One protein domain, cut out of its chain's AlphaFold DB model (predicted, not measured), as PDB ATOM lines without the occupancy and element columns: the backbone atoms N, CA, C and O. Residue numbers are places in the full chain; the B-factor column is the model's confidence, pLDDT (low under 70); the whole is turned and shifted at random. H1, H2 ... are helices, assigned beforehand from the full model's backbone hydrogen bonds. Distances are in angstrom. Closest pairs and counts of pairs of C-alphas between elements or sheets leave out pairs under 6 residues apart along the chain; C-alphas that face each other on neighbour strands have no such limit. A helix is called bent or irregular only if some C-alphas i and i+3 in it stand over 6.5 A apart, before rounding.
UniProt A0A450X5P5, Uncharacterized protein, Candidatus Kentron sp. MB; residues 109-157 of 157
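This is residues 109 to 157 of the 157 residues of an uncharacterized protein of Candidatus Kentron sp. MB (UniProt A0A450X5P5). One long, kinked helix, H1, is joined to a thin arm that sticks out from it with a short helix, H2, near its far end. A loop, residues 109 to 117, leads into H1 at one end; at the other the chain turns and runs as a long, open link of 11 residues to H2, with no core between the two helices. The printed part has 49 residues with two named helices, H1 then H2, and no named strand; the class is all helix. It is extended, with a radius of gyration of the C-alphas of 15.2 A, and flat, with spans of 47 by 26 by 13 A.

Residues 111 to 117 stand free before H1, residues 118 to 137. H1 has a kink of 41 degrees near residue 131. It is irregular, but only just: C-alphas 132 and 135 are 7.0 A apart. A long link of 11 residues joins H1 to H2, residues 149 to 155, and the two helices are apart. Residues 142 to 157, of which 149 to 155 belong to H2, stand free. In H2 every O i to N i+4 pair is within hydrogen-bond range; in H1 13 of 16 are.

The printed part begins with C-alpha 109 at (0.818, -39.996, -16.698). H1 runs from C-alpha 118 at (-6.534, -34.700, -22.024) to C-alpha 137, over 24.6 A. H2 measures 10.5 A from first to last C-alpha and ends with C-alpha 155 at (5.699, -53.211, -40.135).

The two C-alphas farthest apart, those of Glu 136 and Ser 157, are 47.6 A apart. The printed part has no cut and ends at the chain's last residue, Ser 157. The mean pLDDT of the printed part is 73.7; residues 138 to 140 and 142 to 157 are under 70, and the mean of H2 is 51.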
ATOM      1  N   ALA A 109       1.896 -39.295 -16.005       82.75
ATOM      2  CA  ALA A 109       0.818 -39.996 -16.698       82.75
ATOM      3  C   ALA A 109      -0.483 -39.184 -16.628       82.75
ATOM      4  O   ALA A 109      -0.930 -38.816 -15.544       82.75
ATOM      5  N   ILE A 110      -1.112 -38.935 -17.781       85.69
ATOM      6  CA  ILE A 110      -2.397 -38.226 -17.881       85.69
ATOM      7  C   ILE A 110      -3.492 -39.243 -18.218       85.69
ATOM      8  O   ILE A 110      -3.577 -39.733 -19.344       85.69
ATOM      9  N   VAL A 111      -4.347 -39.554 -17.241       88.06
ATOM     10  CA  VAL A 111      -5.389 -40.590 -17.350       88.06
ATOM     11  C   VAL A 111      -6.778 -39.964 -17.237       88.06
ATOM     12  O   VAL A 111      -7.005 -39.069 -16.430       88.06
ATOM     13  N   GLY A 112      -7.725 -40.422 -18.058       88.62
ATOM     14  CA  GLY A 112      -9.096 -39.905 -18.060       88.62
ATOM     15  C   GLY A 112      -9.943 -40.454 -19.206       88.62
ATOM     16  O   GLY A 112      -9.412 -40.995 -20.182       88.62
ATOM     17  N   SER A 113     -11.263 -40.287 -19.114       91.88
ATOM     18  CA  SER A 113     -12.239 -40.801 -20.088       91.88
ATOM     19  C   SER A 113     -12.050 -40.230 -21.500       91.88
ATOM     20  O   SER A 113     -11.413 -39.192 -21.705       91.88
ATOM     21  N   ARG A 114     -12.573 -40.913 -22.527       87.44
ATOM     22  CA  ARG A 114     -12.544 -40.391 -23.906       87.44
ATOM     23  C   ARG A 114     -13.223 -39.015 -23.948       87.44
ATOM     24  O   ARG A 114     -14.240 -38.813 -23.299       87.44
ATOM     25  N   SER A 115     -12.629 -38.075 -24.683       85.69
ATOM     26  CA  SER A 115     -13.109 -36.687 -24.799       85.69
ATOM     27  C   SER A 115     -13.066 -35.840 -23.514       85.69
ATOM     28  O   SER A 115     -13.595 -34.738 -23.507       85.69
ATOM     29  N   SER A 116     -12.362 -36.267 -22.458       92.31
ATOM     30  CA  SER A 116     -12.186 -35.477 -21.222       92.31
ATOM     31  C   SER A 116     -11.203 -34.296 -21.336       92.31
ATOM     32  O   SER A 116     -10.733 -33.788 -20.324       92.31
ATOM     33  N   GLY A 117     -10.798 -33.915 -22.550       90.50
ATOM     34  CA  GLY A 117      -9.865 -32.806 -22.772       90.50
ATOM     35  C   GLY A 117      -8.382 -33.094 -22.494       90.50
ATOM     36  O   GLY A 117      -7.601 -32.153 -22.494       90.50
ATOM     37  N   LYS A 118      -7.951 -34.353 -22.308       92.06
ATOM     38  CA  LYS A 118      -6.534 -34.700 -22.024       92.06
ATOM     39  C   LYS A 118      -5.538 -34.113 -23.024       92.06
ATOM     40  O   LYS A 118      -4.511 -33.597 -22.610       92.06
ATOM     41  N   SER A 119      -5.843 -34.186 -24.321       88.81
ATOM     42  CA  SER A 119      -4.973 -33.641 -25.370       88.81
ATOM     43  C   SER A 119      -4.881 -32.118 -25.290       88.81
ATOM     44  O   SER A 119      -3.798 -31.570 -25.441       88.81
ATOM     45  N   ASN A 120      -5.999 -31.451 -24.981       91.88
ATOM     46  CA  ASN A 120      -6.023 -30.005 -24.769       91.88
ATOM     47  C   ASN A 120      -5.214 -29.618 -23.523       91.88
ATOM     48  O   ASN A 120      -4.364 -28.741 -23.583       91.88
ATOM     49  N   TYR A 121      -5.425 -30.330 -22.412       91.19
ATOM     50  CA  TYR A 121      -4.655 -30.141 -21.185       91.19
ATOM     51  C   TYR A 121      -3.154 -30.350 -21.413       91.19
ATOM     52  O   TYR A 121      -2.357 -29.544 -20.951       91.19
ATOM     53  N   PHE A 122      -2.766 -31.396 -22.147       89.50
ATOM     54  CA  PHE A 122      -1.365 -31.661 -22.466       89.50
ATOM     55  C   PHE A 122      -0.745 -30.537 -23.303       89.50
ATOM     56  O   PHE A 122       0.359 -30.107 -22.993       89.50
ATOM     57  N   GLY A 123      -1.466 -30.015 -24.302       88.94
ATOM     58  CA  GLY A 123      -1.015 -28.864 -25.089       88.94
ATOM     59  C   GLY A 123      -0.784 -27.619 -24.232       88.94
ATOM     60  O   GLY A 123       0.306 -27.060 -24.255       88.94
ATOM     61  N   VAL A 124      -1.769 -27.248 -23.406       90.88
ATOM     62  CA  VAL A 124      -1.656 -26.099 -22.487       90.88
ATOM     63  C   VAL A 124      -0.533 -26.304 -21.465       90.88
ATOM     64  O   VAL A 124       0.178 -25.364 -21.127       90.88
ATOM     65  N   LEU A 125      -0.348 -27.529 -20.965       88.19
ATOM     66  CA  LEU A 125       0.742 -27.850 -20.045       88.19
ATOM     67  C   LEU A 125       2.108 -27.620 -20.699       88.19
ATOM     68  O   LEU A 125       2.967 -27.006 -20.073       88.19
ATOM     69  N   LEU A 126       2.307 -28.092 -21.933       86.44
ATOM     70  CA  LEU A 126       3.551 -27.869 -22.671       86.44
ATOM     71  C   LEU A 126       3.788 -26.377 -22.916       86.44
ATOM     72  O   LEU A 126       4.868 -25.891 -22.598       86.44
ATOM     73  N   GLU A 127       2.769 -25.644 -23.368       87.44
ATOM     74  CA  GLU A 127       2.848 -24.195 -23.592       87.44
ATOM     75  C   GLU A 127       3.228 -23.436 -22.311       87.44
ATOM     76  O   GLU A 127       4.089 -22.560 -22.330       87.44
ATOM     77  N   MET A 128       2.645 -23.803 -21.167       86.62
ATOM     78  CA  MET A 128       2.979 -23.196 -19.877       86.62
ATOM     79  C   MET A 128       4.396 -23.552 -19.415       86.62
ATOM     80  O   MET A 128       5.090 -22.699 -18.859       86.62
ATOM     81  N   LEU A 129       4.837 -24.797 -19.620       85.06
ATOM     82  CA  LEU A 129       6.194 -25.228 -19.280       85.06
ATOM     83  C   LEU A 129       7.245 -24.510 -20.135       85.06
ATOM     84  O   LEU A 129       8.256 -24.074 -19.591       85.06
ATOM     85  N   GLU A 130       6.993 -24.345 -21.434       83.38
ATOM     86  CA  GLU A 130       7.875 -23.614 -22.348       83.38
ATOM     87  C   GLU A 130       7.855 -22.106 -22.084       83.38
ATOM     88  O   GLU A 130       8.905 -21.489 -21.958       83.38
ATOM     89  N   GLY A 131       6.674 -21.497 -21.980       82.19
ATOM     90  CA  GLY A 131       6.543 -20.043 -21.928       82.19
ATOM     91  C   GLY A 131       6.845 -19.429 -20.563       82.19
ATOM     92  O   GLY A 131       7.358 -18.317 -20.493       82.19
ATOM     93  N   ARG A 132       6.510 -20.121 -19.467       79.44
ATOM     94  CA  ARG A 132       6.657 -19.577 -18.108       79.44
ATOM     95  C   ARG A 132       7.846 -20.158 -17.362       79.44
ATOM     96  O   ARG A 132       8.527 -19.435 -16.645       79.44
ATOM     97  N   TYR A 133       8.067 -21.463 -17.491       76.06
ATOM     98  CA  TYR A 133       9.005 -22.177 -16.629       76.06
ATOM     99  C   TYR A 133      10.354 -22.472 -17.297       76.06
ATOM    100  O   TYR A 133      11.315 -22.747 -16.582       76.06
ATOM    101  N   ALA A 134      10.475 -22.378 -18.626       76.06
ATOM    102  CA  ALA A 134      11.745 -22.628 -19.312       76.06
ATOM    103  C   ALA A 134      12.876 -21.737 -18.783       76.06
ATOM    104  O   ALA A 134      13.935 -22.258 -18.432       76.06
ATOM    105  N   ASP A 135      12.620 -20.437 -18.626       74.12
ATOM    106  CA  ASP A 135      13.613 -19.476 -18.134       74.12
ATOM    107  C   ASP A 135      13.823 -19.561 -16.614       74.12
ATOM    108  O   ASP A 135      14.942 -19.392 -16.130       74.12
ATOM    109  N   GLU A 136      12.768 -19.860 -15.845       77.06
ATOM    110  CA  GLU A 136      12.834 -19.921 -14.377       77.06
ATOM    111  C   GLU A 136      13.572 -21.168 -13.864       77.06
ATOM    112  O   GLU A 136      14.292 -21.091 -12.867       77.06
ATOM    113  N   VAL A 137      13.391 -22.324 -14.515       71.62
ATOM    114  CA  VAL A 137      13.946 -23.611 -14.050       71.62
ATOM    115  C   VAL A 137      14.887 -24.287 -15.050       71.62
ATOM    116  O   VAL A 137      15.352 -25.398 -14.793       71.62
ATOM    117  N   GLY A 138      15.199 -23.639 -16.178       67.00
ATOM    118  CA  GLY A 138      16.072 -24.201 -17.213       67.00
ATOM    119  C   GLY A 138      15.464 -25.432 -17.888       67.00
ATOM    120  O   GLY A 138      16.157 -26.426 -18.115       67.00
ATOM    121  N   PHE A 139      14.154 -25.404 -18.149       69.81
ATOM    122  CA  PHE A 139      13.430 -26.530 -18.738       69.81
ATOM    123  C   PHE A 139      13.619 -26.571 -20.259       69.81
ATOM    124  O   PHE A 139      13.392 -25.582 -20.948       69.81
ATOM    125  N   ALA A 140      14.013 -27.731 -20.787       66.50
ATOM    126  CA  ALA A 140      14.171 -27.962 -22.220       66.50
ATOM    127  C   ALA A 140      13.330 -29.163 -22.652       66.50
ATOM    128  O   ALA A 140      13.458 -30.254 -22.088       66.50
ATOM    129  N   ILE A 141      12.495 -28.968 -23.673       70.50
ATOM    130  CA  ILE A 141      11.666 -30.028 -24.245       70.50
ATOM    131  C   ILE A 141      12.437 -30.736 -25.351       70.50
ATOM    132  O   ILE A 141      12.975 -30.115 -26.265       70.50
ATOM    133  N   TRP A 142      12.467 -32.062 -25.269       64.62
ATOM    134  CA  TRP A 142      13.050 -32.923 -26.286       64.62
ATOM    135  C   TRP A 142      11.932 -33.765 -26.885       64.62
ATOM    136  O   TRP A 142      11.364 -34.618 -26.203       64.62
ATOM    137  N   GLY A 143      11.612 -33.527 -28.155       61.81
ATOM    138  CA  GLY A 143      10.723 -34.417 -28.892       61.81
ATOM    139  C   GLY A 143      11.365 -35.798 -29.011       61.81
ATOM    140  O   GLY A 143      12.484 -35.925 -29.507       61.81
ATOM    141  N   GLN A 144      10.669 -36.833 -28.549       60.16
ATOM    142  CA  GLN A 144      10.991 -38.215 -28.885       60.16
ATOM    143  C   GLN A 144       9.979 -38.739 -29.894       60.16
ATOM    144  O   GLN A 144       8.814 -38.347 -29.876       60.16
ATOM    145  N   GLU A 145      10.447 -39.628 -30.766       56.47
ATOM    146  CA  GLU A 145       9.597 -40.329 -31.722       56.47
ATOM    147  C   GLU A 145       8.428 -40.996 -30.992       56.47
ATOM    148  O   GLU A 145       8.611 -41.684 -29.983       56.47
ATOM    149  N   THR A 146       7.217 -40.759 -31.498       57.22
ATOM    150  CA  THR A 146       5.998 -41.380 -30.988       57.22
ATOM    151  C   THR A 146       6.146 -42.890 -31.082       57.22
ATOM    152  O   THR A 146       6.173 -43.463 -32.166       57.22
ATOM    153  N   PHE A 147       6.241 -43.551 -29.934       57.09
ATOM    154  CA  PHE A 147       6.270 -45.001 -29.889       57.09
ATOM    155  C   PHE A 147       4.842 -45.545 -29.912       57.09
ATOM    156  O   PHE A 147       4.140 -45.523 -28.900       57.09
ATOM    157  N   SER A 148       4.409 -46.038 -31.072       57.19
ATOM    158  CA  SER A 148       3.157 -46.774 -31.212       57.19
ATOM    159  C   SER A 148       3.439 -48.266 -31.351       57.19
ATOM    160  O   SER A 148       3.966 -48.735 -32.360       57.19
ATOM    161  N   VAL A 149       3.014 -49.035 -30.347       56.12
ATOM    162  CA  VAL A 149       3.026 -50.509 -30.384       56.12
ATOM    163  C   VAL A 149       2.273 -51.037 -31.616       56.12
ATOM    164  O   VAL A 149       2.668 -52.031 -32.215       56.12
ATOM    165  N   GLN A 150       1.211 -50.338 -32.029       51.62
ATOM    166  CA  GLN A 150       0.366 -50.724 -33.161       51.62
ATOM    167  C   GLN A 150       1.037 -50.471 -34.514       51.62
ATOM    168  O   GLN A 150       0.784 -51.215 -35.457       51.62
ATOM    169  N   GLU A 151       1.871 -49.435 -34.632       53.59
ATOM    170  CA  GLU A 151       2.610 -49.160 -35.871       53.59
ATOM    171  C   GLU A 151       3.759 -50.151 -36.053       53.59
ATOM    172  O   GLU A 151       3.926 -50.681 -37.145       53.59
ATOM    173  N   LEU A 152       4.475 -50.495 -34.979       52.34
ATOM    174  CA  LEU A 152       5.527 -51.515 -35.024       52.34
ATOM    175  C   LEU A 152       4.994 -52.903 -35.389       52.34
ATOM    176  O   LEU A 152       5.590 -53.570 -36.227       52.34
ATOM    177  N   ALA A 153       3.845 -53.303 -34.836       49.66
ATOM    178  CA  ALA A 153       3.224 -54.586 -35.163       49.66
ATOM    179  C   ALA A 153       2.818 -54.711 -36.646       49.66
ATOM    180  O   ALA A 153       2.776 -55.820 -37.172       49.66
ATOM    181  N   ARG A 154       2.526 -53.589 -37.323       45.12
ATOM    182  CA  ARG A 154       2.129 -53.554 -38.745       45.12
ATOM    183  C   ARG A 154       3.303 -53.591 -39.715       45.12
ATOM    184  O   ARG A 154       3.116 -53.976 -40.859       45.12
ATOM    185  N   VAL A 155       4.488 -53.155 -39.293       48.84
ATOM    186  CA  VAL A 155       5.699 -53.211 -40.135       48.84
ATOM    187  C   VAL A 155       6.255 -54.639 -40.200       48.84
ATOM    188  O   VAL A 155       6.957 -54.988 -41.140       48.84
ATOM    189  N   THR A 156       5.916 -55.476 -39.217       44.59
ATOM    190  CA  THR A 156       6.362 -56.873 -39.105       44.59
ATOM    191  C   THR A 156       5.369 -57.904 -39.662       44.59
ATOM    192  O   THR A 156       5.624 -59.099 -39.529       44.59
ATOM    193  N   SER A 157       4.239 -57.469 -40.235       40.91
ATOM    194  CA  SER A 157       3.206 -58.321 -40.855       40.91
ATOM    195  C   SER A 157       3.202 -58.182 -42.369       40.91
ATOM    196  O   SER A 157       3.090 -59.219 -43.053       40.91
TER     197      SER A 157